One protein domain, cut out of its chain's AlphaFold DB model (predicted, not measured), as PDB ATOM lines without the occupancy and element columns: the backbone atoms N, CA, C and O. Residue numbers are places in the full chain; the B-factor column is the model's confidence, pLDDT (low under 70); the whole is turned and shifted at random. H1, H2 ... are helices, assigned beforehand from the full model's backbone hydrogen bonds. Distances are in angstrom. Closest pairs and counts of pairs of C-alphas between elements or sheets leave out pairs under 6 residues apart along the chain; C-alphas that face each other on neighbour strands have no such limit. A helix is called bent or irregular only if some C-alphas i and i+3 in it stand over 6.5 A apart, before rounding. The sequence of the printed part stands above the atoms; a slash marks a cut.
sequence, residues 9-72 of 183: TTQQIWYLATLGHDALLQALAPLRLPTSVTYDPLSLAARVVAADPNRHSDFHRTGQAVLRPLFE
ATOM      1  N   THR A   9      24.182 -41.066  24.850       92.81
ATOM      2  CA  THR A   9      22.963 -40.613  24.168       92.81
ATOM      3  C   THR A   9      22.548 -39.214  24.619       92.81
ATOM      4  O   THR A   9      22.248 -38.358  23.791       92.81
ATOM      5  N   THR A  10      22.565 -38.952  25.929       92.12
ATOM      6  CA  THR A  10      22.252 -37.629  26.487       92.12
ATOM      7  C   THR A  10      23.237 -36.574  25.988       92.12
ATOM      8  O   THR A  10      22.813 -35.488  25.601       92.12
ATOM      9  N   GLN A  11      24.533 -36.896  25.942       93.94
ATOM     10  CA  GLN A  11      25.557 -35.985  25.428       93.94
ATOM     11  C   GLN A  11      25.345 -35.673  23.940       93.94
ATOM     12  O   GLN A  11      25.387 -34.509  23.554       93.94
ATOM     13  N   GLN A  12      25.061 -36.688  23.115       95.56
ATOM     14  CA  GLN A  12      24.831 -36.531  21.673       95.56
ATOM     15  C   GLN A  12      23.611 -35.662  21.375       95.56
ATOM     16  O   GLN A  12      23.701 -34.725  20.583       95.56
ATOM     17  N   ILE A  13      22.481 -35.946  22.033       94.19
ATOM     18  CA  ILE A  13      21.256 -35.155  21.870       94.19
ATOM     19  C   ILE A  13      21.522 -33.708  22.281       94.19
ATOM     20  O   ILE A  13      21.178 -32.787  21.544       94.19
ATOM     21  N   TRP A  14      22.169 -33.501  23.431       93.88
ATOM     22  CA  TRP A  14      22.427 -32.157  23.934       93.88
ATOM     23  C   TRP A  14      23.379 -31.369  23.036       93.88
ATOM     24  O   TRP A  14      23.103 -30.210  22.735       93.88
ATOM     25  N   TYR A  15      24.448 -31.999  22.544       95.06
ATOM     26  CA  TYR A  15      25.377 -31.380  21.601       95.06
ATOM     27  C   TYR A  15      24.661 -30.925  20.326       95.06
ATOM     28  O   TYR A  15      24.737 -29.756  19.956       95.06
ATOM     29  N   LEU A  16      23.906 -31.824  19.687       95.06
ATOM     30  CA  LEU A  16      23.184 -31.541  18.444       95.06
ATOM     31  C   LEU A  16      22.067 -30.502  18.613       95.06
ATOM     32  O   LEU A  16      21.765 -29.777  17.670       95.06
ATOM     33  N   ALA A  17      21.446 -30.429  19.790       93.25
ATOM     34  CA  ALA A  17      20.421 -29.434  20.093       93.25
ATOM     35  C   ALA A  17      21.002 -28.058  20.466       93.25
ATOM     36  O   ALA A  17      20.248 -27.091  20.555       93.25
ATOM     37  N   THR A  18      22.315 -27.964  20.706       93.12
ATOM     38  CA  THR A  18      22.998 -26.735  21.136       93.12
ATOM     39  C   THR A  18      24.157 -26.383  20.202       93.12
ATOM     40  O   THR A  18      23.938 -25.803  19.142       93.12
ATOM     41  N   LEU A  19      25.391 -26.742  20.560       93.69
ATOM     42  CA  LEU A  19      26.620 -26.340  19.870       93.69
ATOM     43  C   LEU A  19      26.683 -26.850  18.425       93.69
ATOM     44  O   LEU A  19      27.168 -26.146  17.542       93.69
ATOM     45  N   GLY A  20      26.135 -28.037  18.173       93.12
ATOM     46  CA  GLY A  20      26.066 -28.655  16.853       93.12
ATOM     47  C   GLY A  20      24.817 -28.299  16.044       93.12
ATOM     48  O   GLY A  20      24.692 -28.791  14.927       93.12
ATOM     49  N   HIS A  21      23.887 -27.486  16.561       93.00
ATOM     50  CA  HIS A  21      22.573 -27.300  15.931       93.00
ATOM     51  C   HIS A  21      22.653 -26.652  14.546       93.00
ATOM     52  O   HIS A  21      22.097 -27.183  13.587       93.00
ATOM     53  N   ASP A  22      23.396 -25.552  14.413       92.00
ATOM     54  CA  ASP A  22      23.538 -24.859  13.127       92.00
ATOM     55  C   ASP A  22      24.236 -25.747  12.089       92.00
ATOM     56  O   ASP A  22      23.789 -25.856  10.945       92.00
ATOM     57  N   ALA A  23      25.293 -26.451  12.511       94.00
ATOM     58  CA  ALA A  23      25.996 -27.416  11.672       94.00
ATOM     59  C   ALA A  23      25.069 -28.564  11.247       94.00
ATOM     60  O   ALA A  23      25.096 -28.985  10.091       94.00
ATOM     61  N   LEU A  24      24.204 -29.035  12.148       94.50
ATOM     62  CA  LEU A  24      23.202 -30.052  11.861       94.50
ATOM     63  C   LEU A  24      22.162 -29.559  10.854       94.50
ATOM     64  O   LEU A  24      21.885 -30.267   9.888       94.50
ATOM     65  N   LEU A  25      21.612 -28.356  11.029       93.00
ATOM     66  CA  LEU A  25      20.666 -27.769  10.079       93.00
ATOM     67  C   LEU A  25      21.295 -27.604   8.695       93.00
ATOM     68  O   LEU A  25      20.688 -27.986   7.694       93.00
ATOM     69  N   GLN A  26      22.523 -27.090   8.633       93.25
ATOM     70  CA  GLN A  26      23.252 -26.929   7.379       93.25
ATOM     71  C   GLN A  26      23.517 -28.278   6.705       93.25
ATOM     72  O   GLN A  26      23.312 -28.417   5.499       93.25
ATOM     73  N   ALA A  27      23.935 -29.282   7.474       93.00
ATOM     74  CA  ALA A  27      24.245 -30.603   6.948       93.00
ATOM     75  C   ALA A  27      22.984 -31.366   6.499       93.00
ATOM     76  O   ALA A  27      23.034 -32.114   5.525       93.00
ATOM     77  N   LEU A  28      21.839 -31.143   7.154       92.00
ATOM     78  CA  LEU A  28      20.548 -31.739   6.791       92.00
ATOM     79  C   LEU A  28      19.797 -30.974   5.689       92.00
ATOM     80  O   LEU A  28      18.875 -31.535   5.095       92.00
ATOM     81  N   ALA A  29      20.170 -29.727   5.381       91.19
ATOM     82  CA  ALA A  29      19.497 -28.898   4.377       91.19
ATOM     83  C   ALA A  29      19.298 -29.586   3.004       91.19
ATOM     84  O   ALA A  29      18.203 -29.461   2.439       91.19
ATOM     85  N   PRO A  30      20.260 -30.371   2.466       91.06
ATOM     86  CA  PRO A  30      20.077 -31.096   1.206       91.06
ATOM     87  C   PRO A  30      18.921 -32.106   1.218       91.06
ATOM     88  O   PRO A  30      18.362 -32.402   0.164       91.06
ATOM     89  N   LEU A  31      18.528 -32.606   2.395       86.94
ATOM     90  CA  LEU A  31      17.448 -33.583   2.555       86.94
ATOM     91  C   LEU A  31      16.046 -32.954   2.486       86.94
ATOM     92  O   LEU A  31      15.059 -33.688   2.512       86.94
ATOM     93  N   ARG A  32      15.942 -31.616   2.391       87.00
ATOM     94  CA  ARG A  32      14.682 -30.859   2.235       87.00
ATOM     95  C   ARG A  32      13.589 -31.290   3.220       87.00
ATOM     96  O   ARG A  32      12.432 -31.488   2.849       87.00
ATOM     97  N   LEU A  33      13.978 -31.461   4.481       84.88
ATOM     98  CA  LEU A  33      13.067 -31.887   5.536       84.88
ATOM     99  C   LEU A  33      11.997 -30.815   5.798       84.88
ATOM    100  O   LEU A  33      12.288 -29.623   5.692       84.88
ATOM    101  N   PRO A  34      10.766 -31.209   6.172       85.69
ATOM    102  CA  PRO A  34       9.740 -30.254   6.569       85.69
ATOM    103  C   PRO A  34      10.185 -29.425   7.780       85.69
ATOM    104  O   PRO A  34      10.775 -29.970   8.711       85.69
ATOM    105  N   THR A  35       9.810 -28.146   7.837       83.88
ATOM    106  CA  THR A  35      10.123 -27.268   8.982       83.88
ATOM    107  C   THR A  35       9.588 -27.818  10.302       83.88
ATOM    108  O   THR A  35      10.214 -27.646  11.339       83.88
ATOM    109  N   SER A  36       8.473 -28.555  10.279       85.31
ATOM    110  CA  SER A  36       7.938 -29.245  11.463       85.31
ATOM    111  C   SER A  36       8.896 -30.283  12.060       85.31
ATOM    112  O   SER A  36       8.747 -30.650  13.219       85.31
ATOM    113  N   VAL A  37       9.878 -30.756  11.286       81.50
ATOM    114  CA  VAL A  37      10.932 -31.674  11.735       81.50
ATOM    115  C   VAL A  37      12.134 -30.920  12.298       81.50
ATOM    116  O   VAL A  37      12.795 -31.434  13.193       81.50
ATOM    117  N   THR A  38      12.429 -29.727  11.782       84.00
ATOM    118  CA  THR A  38      13.643 -28.968  12.120       84.00
ATOM    119  C   THR A  38      13.403 -27.815  13.095       84.00
ATOM    120  O   THR A  38      14.367 -27.185  13.511       84.00
ATOM    121  N   TYR A  39      12.145 -27.515  13.433       84.31
ATOM    122  CA  TYR A  39      11.769 -26.366  14.263       84.31
ATOM    123  C   TYR A  39      12.215 -26.498  15.722       84.31
ATOM    124  O   TYR A  39      12.673 -25.520  16.300       84.31
ATOM    125  N   ASP A  40      12.069 -27.687  16.313       88.62
ATOM    126  CA  ASP A  40      12.497 -27.943  17.689       88.62
ATOM    127  C   ASP A  40      13.882 -28.615  17.705       88.62
ATOM    128  O   ASP A  40      13.995 -29.772  17.274       88.62
ATOM    129  N   PRO A  41      14.935 -27.938  18.207       90.38
ATOM    130  CA  PRO A  41      16.287 -28.486  18.247       90.38
ATOM    131  C   PRO A  41      16.388 -29.813  19.003       90.38
ATOM    132  O   PRO A  41      17.114 -30.706  18.562       90.38
ATOM    133  N   LEU A  42      15.647 -29.978  20.109       90.94
ATOM    134  CA  LEU A  42      15.690 -31.204  20.916       90.94
ATOM    135  C   LEU A  42      15.040 -32.380  20.194       90.94
ATOM    136  O   LEU A  42      15.647 -33.448  20.105       90.94
ATOM    137  N   SER A  43      13.842 -32.192  19.639       90.00
ATOM    138  CA  SER A  43      13.172 -33.223  18.844       90.00
ATOM    139  C   SER A  43      13.986 -33.607  17.614       90.00
ATOM    140  O   SER A  43      14.095 -34.796  17.305       90.00
ATOM    141  N   LEU A  44      14.595 -32.633  16.928       91.31
ATOM    142  CA  LEU A  44      15.471 -32.904  15.790       91.31
ATOM    143  C   LEU A  44      16.680 -33.744  16.221       91.31
ATOM    144  O   LEU A  44      16.939 -34.789  15.624       91.31
ATOM    145  N   ALA A  45      17.384 -33.326  17.273       92.88
ATOM    146  CA  ALA A  45      18.547 -34.034  17.797       92.88
ATOM    147  C   ALA A  45      18.202 -35.463  18.242       92.88
ATOM    148  O   ALA A  45      18.873 -36.415  17.842       92.88
ATOM    149  N   ALA A  46      17.117 -35.638  19.001       92.44
ATOM    150  CA  ALA A  46      16.639 -36.950  19.431       92.44
ATOM    151  C   ALA A  46      16.312 -37.853  18.237       92.44
ATOM    152  O   ALA A  46      16.689 -39.025  18.221       92.44
ATOM    153  N   ARG A  47      15.669 -37.306  17.200       91.25
ATOM    154  CA  ARG A  47      15.354 -38.048  15.978       91.25
ATOM    155  C   ARG A  47      16.607 -38.469  15.217       91.25
ATOM    156  O   ARG A  47      16.635 -39.573  14.686       91.25
ATOM    157  N   VAL A  48      17.618 -37.605  15.153       92.44
ATOM    158  CA  VAL A  48      18.910 -37.904  14.516       92.44
ATOM    159  C   VAL A  48      19.633 -39.025  15.255       92.44
ATOM    160  O   VAL A  48      20.064 -39.985  14.623       92.44
ATOM    161  N   VAL A  49      19.698 -38.956  16.585       92.56
ATOM    162  CA  VAL A  49      20.342 -39.986  17.416       92.56
ATOM    163  C   VAL A  49      19.590 -41.320  17.346       92.56
ATOM    164  O   VAL A  49      20.215 -42.375  17.306       92.56
ATOM    165  N   ALA A  50      18.257 -41.290  17.269       90.75
ATOM    166  CA  ALA A  50      17.421 -42.486  17.156       90.75
ATOM    167  C   ALA A  50      17.297 -43.045  15.723       90.75
ATOM    168  O   ALA A  50      16.629 -44.061  15.520       90.75
ATOM    169  N   ALA A  51      17.880 -42.388  14.715       87.94
ATOM    170  CA  ALA A  51      17.709 -42.783  13.323       87.94
ATOM    171  C   ALA A  51      18.359 -44.144  13.040       87.94
ATOM    172  O   ALA A  51      19.570 -44.308  13.199       87.94
ATOM    173  N   ASP A  52      17.553 -45.099  12.563       82.94
ATOM    174  CA  ASP A  52      18.027 -46.419  12.143       82.94
ATOM    175  C   ASP A  52      18.988 -46.276  10.944       82.94
ATOM    176  O   ASP A  52      18.565 -45.790   9.884       82.94
ATOM    177  N   PRO A  53      20.256 -46.716  11.069       83.44
ATOM    178  CA  PRO A  53      21.252 -46.589  10.007       83.44
ATOM    179  C   PRO A  53      20.866 -47.334   8.721       83.44
ATOM    180  O   PRO A  53      21.333 -46.962   7.645       83.44
ATOM    181  N   ASN A  54      19.995 -48.343   8.798       81.88
ATOM    182  CA  ASN A  54      19.559 -49.120   7.636       81.88
ATOM    183  C   ASN A  54      18.395 -48.460   6.888       81.88
ATOM    184  O   ASN A  54      18.305 -48.565   5.668       81.88
ATOM    185  N   ARG A  55      17.490 -47.785   7.607       78.44
ATOM    186  CA  ARG A  55      16.285 -47.162   7.024       78.44
ATOM    187  C   ARG A  55      16.486 -45.693   6.665       78.44
ATOM    188  O   ARG A  55      15.828 -45.184   5.761       78.44
ATOM    189  N   HIS A  56      17.375 -45.009   7.376       79.00
ATOM    190  CA  HIS A  56      17.613 -43.574   7.258       79.00
ATOM    191  C   HIS A  56      19.114 -43.283   7.165       79.00
ATOM    192  O   HIS A  56      19.637 -42.440   7.888       79.00
ATOM    193  N   SER A  57      19.806 -43.993   6.272       81.31
ATOM    194  CA  SER A  57      21.269 -43.991   6.170       81.31
ATOM    195  C   SER A  57      21.872 -42.595   5.997       81.31
ATOM    196  O   SER A  57      22.824 -42.265   6.699       81.31
ATOM    197  N   ASP A  58      21.309 -41.746   5.135       84.62
ATOM    198  CA  ASP A  58      21.833 -40.392   4.915       84.62
ATOM    199  C   ASP A  58      21.555 -39.456   6.098       84.62
ATOM    200  O   ASP A  58      22.415 -38.663   6.480       84.62
ATOM    201  N   PHE A  59      20.390 -39.589   6.735       84.38
ATOM    202  CA  PHE A  59      20.026 -38.810   7.922       84.38
ATOM    203  C   PHE A  59      20.904 -39.195   9.127       84.38
ATOM    204  O   PHE A  59      21.456 -38.326   9.800       84.38
ATOM    205  N   HIS A  60      21.116 -40.499   9.332       87.19
ATOM    206  CA  HIS A  60      22.016 -41.042  10.346       87.19
ATOM    207  C   HIS A  60      23.474 -40.631  10.085       87.19
ATOM    208  O   HIS A  60      24.125 -40.090  10.976       87.19
ATOM    209  N   ARG A  61      23.987 -40.816   8.857       89.56
ATOM    210  CA  ARG A  61      25.365 -40.447   8.482       89.56
ATOM    211  C   ARG A  61      25.630 -38.960   8.699       89.56
ATOM    212  O   ARG A  61      26.684 -38.602   9.215       89.56
ATOM    213  N   THR A  62      24.673 -38.109   8.333       89.75
ATOM    214  CA  THR A  62      24.775 -36.659   8.536       89.75
ATOM    215  C   THR A  62      24.874 -36.320  10.021       89.75
ATOM    216  O   THR A  62      25.768 -35.581  10.422       89.75
ATOM    217  N   GLY A  63      24.022 -36.927  10.852       91.38
ATOM    218  CA  GLY A  63      24.100 -36.795  12.306       91.38
ATOM    219  C   GLY A  63      25.450 -37.219  12.879       91.38
ATOM    220  O   GLY A  63      26.054 -36.477  13.648       91.38
ATOM    221  N   GLN A  64      25.955 -38.381  12.458       92.62
ATOM    222  CA  GLN A  64      27.254 -38.903  12.893       92.62
ATOM    223  C   GLN A  64      28.416 -37.976  12.512       92.62
ATOM    224  O   GLN A  64      29.329 -37.778  13.307       92.62
ATOM    225  N   ALA A  65      28.371 -37.365  11.324       92.69
ATOM    226  CA  ALA A  65      29.397 -36.421  10.893       92.69
ATOM    227  C   ALA A  65      29.445 -35.171  11.787       92.69
ATOM    228  O   ALA A  65      30.532 -34.723  12.149       92.69
ATOM    229  N   VAL A  66      28.282 -34.642  12.180       95.69
ATOM    230  CA  VAL A  66      28.190 -33.485  13.086       95.69
ATOM    231  C   VAL A  66      28.598 -33.861  14.511       95.69
ATOM    232  O   VAL A  66      29.216 -33.058  15.194       95.69
ATOM    233  N   LEU A  67      28.320 -35.092  14.948       96.06
ATOM    234  CA  LEU A  67      28.715 -35.602  16.265       96.06
ATOM    235  C   LEU A  67      30.213 -35.893  16.409       96.06
ATOM    236  O   LEU A  67      30.661 -36.121  17.528       96.06
ATOM    237  N   ARG A  68      30.994 -35.880  15.323       94.75
ATOM    238  CA  ARG A  68      32.412 -36.265  15.352       94.75
ATOM    239  C   ARG A  68      33.231 -35.582  16.463       94.75
ATOM    240  O   ARG A  68      33.938 -36.316  17.148       94.75
ATOM    241  N   PRO A  69      33.124 -34.259  16.717       93.12
ATOM    242  CA  PRO A  69      33.867 -33.615  17.806       93.12
ATOM    243  C   PRO A  69      33.547 -34.203  19.186       93.12
ATOM    244  O   PRO A  69      34.400 -34.275  20.061       93.12
ATOM    245  N   LEU A  70      32.315 -34.675  19.388       93.94
ATOM    246  CA  LEU A  70      31.893 -35.244  20.662       93.94
ATOM    247  C   LEU A  70      32.549 -36.603  20.951       93.94
ATOM    248  O   LEU A  70      32.705 -36.964  22.113       93.94
ATOM    249  N   PHE A  71      32.943 -37.365  19.927       90.19
ATOM    250  CA  PHE A  71      33.579 -38.675  20.122       90.19
ATOM    251  C   PHE A  71      35.012 -38.583  20.643       90.19
ATOM    252  O   PHE A  71      35.495 -39.531  21.259       90.19
ATOM    253  N   GLU A  72      35.659 -37.439  20.441       87.88
ATOM    254  CA  GLU A  72      36.996 -37.127  20.953       87.88
ATOM    255  C   GLU A  72      36.924 -36.197  22.176       87.88
ATOM    256  O   GLU A  72      37.939 -35.682  22.647       87.88
TER     257      GLU A  72
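Overview. This is residues 9 to 72 of the 183 residues of an uncharacterized protein of Streptomyces sp. MZ04 (UniProt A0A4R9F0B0). Two helices, H2 and H5, lie side by side and run opposite ways, and two others, H1 and H4, both cross H5 on one side of that pair, H1 near the last turns of H5 and H4 nearer its beginning. H1 and H4 also touch each other at a steep angle, while the short H3 sits out at one end of the domain, next to H4. The printed part has 64 residues with five named helices, in the order H1, H2, H3, H4, H5, and no named strand; the class is all helix, and the packing of the helices is mostly crossed. The whole is compact, with a radius of gyration of the C-alphas of 10.5 A, and rounded, with spans of 30 by 25 by 17 A.

Arrangement. The longest helix is H5, residues 57 to 71, one of two hubs that touch three other helices each. It touches H2, residues 21 to 31, at a shallow tilt of 20 degrees, opposite ways; the closest C-alphas are those of Leu 24 and Val 66, 6.2 A apart. With residues 66 to 70 alone, H5 touches H1, residues 9 to 17. These two are about perpendicular, at 81 degrees, and their closest C-alphas, of Gln 12 and Leu 67, are 6.7 A apart. The other hub is H4, residues 41 to 49, which H5 touches with residues 59 to 63 alone; the two are about perpendicular, at 76 degrees, and the C-alphas of Val 48 and Gly 63, the closest, are 5.7 A apart. H1 and H4 touch with 16 pairs of C-alphas within 8 A, at a steep tilt of 49 degrees, opposite ways; their closest C-alphas, of Ala 17 and Pro 41, are 4.6 A apart. H1 and H2 are close but not clearly touching, the closest C-alphas being those of Leu 16 and Leu 24 at 6.7 A. H2 and H4 are also close but not clearly touching, with the C-alphas of His 21 and Pro 41 closest at 6.8 A. H3, residues 35 to 38, and H4 only just touch, and only at the corner by their link, with 3 pairs of C-alphas within 8 A; those of Thr 38 and Leu 44 are closest, at 5.7 A. H3 is apart from H1 and from H5. In H1 and H4 every O i to N i+4 pair is within hydrogen-bond range, against 5 of 7 in H2 and 8 of 11 in H5; H3 is too short for such a pair.

Along the chain. H5 is 19.4 A from first to last C-alpha, from C-alpha 57 at (21.269, -43.991, 6.170) to C-alpha 71 at (33.579, -38.675, 20.122). It is irregular, with C-alphas 66 and 69 standing 7.4 A apart. H2, 15.6 A long, is irregular too, with C-alphas 27 and 30 standing 7.1 A apart. H1 begins at C-alpha 9, (22.963, -40.613, 24.168), and is 12.2 A long, as is H4. H3 has four residues and is 5.0 A long.

Size, cuts and confidence. The two C-alphas farthest apart, those of Pro 34 and Glu 72, are 31.6 A from each other. The printed part has no cut. The links from H1 to H2, H2 to H3 and H3 to H4 are tight; the link from H4 to H5, with 7 residues, is short but not tight. The mean pLDDT of the printed part is 90.0, and no printed residue is under 70; H3 has a mean of 84.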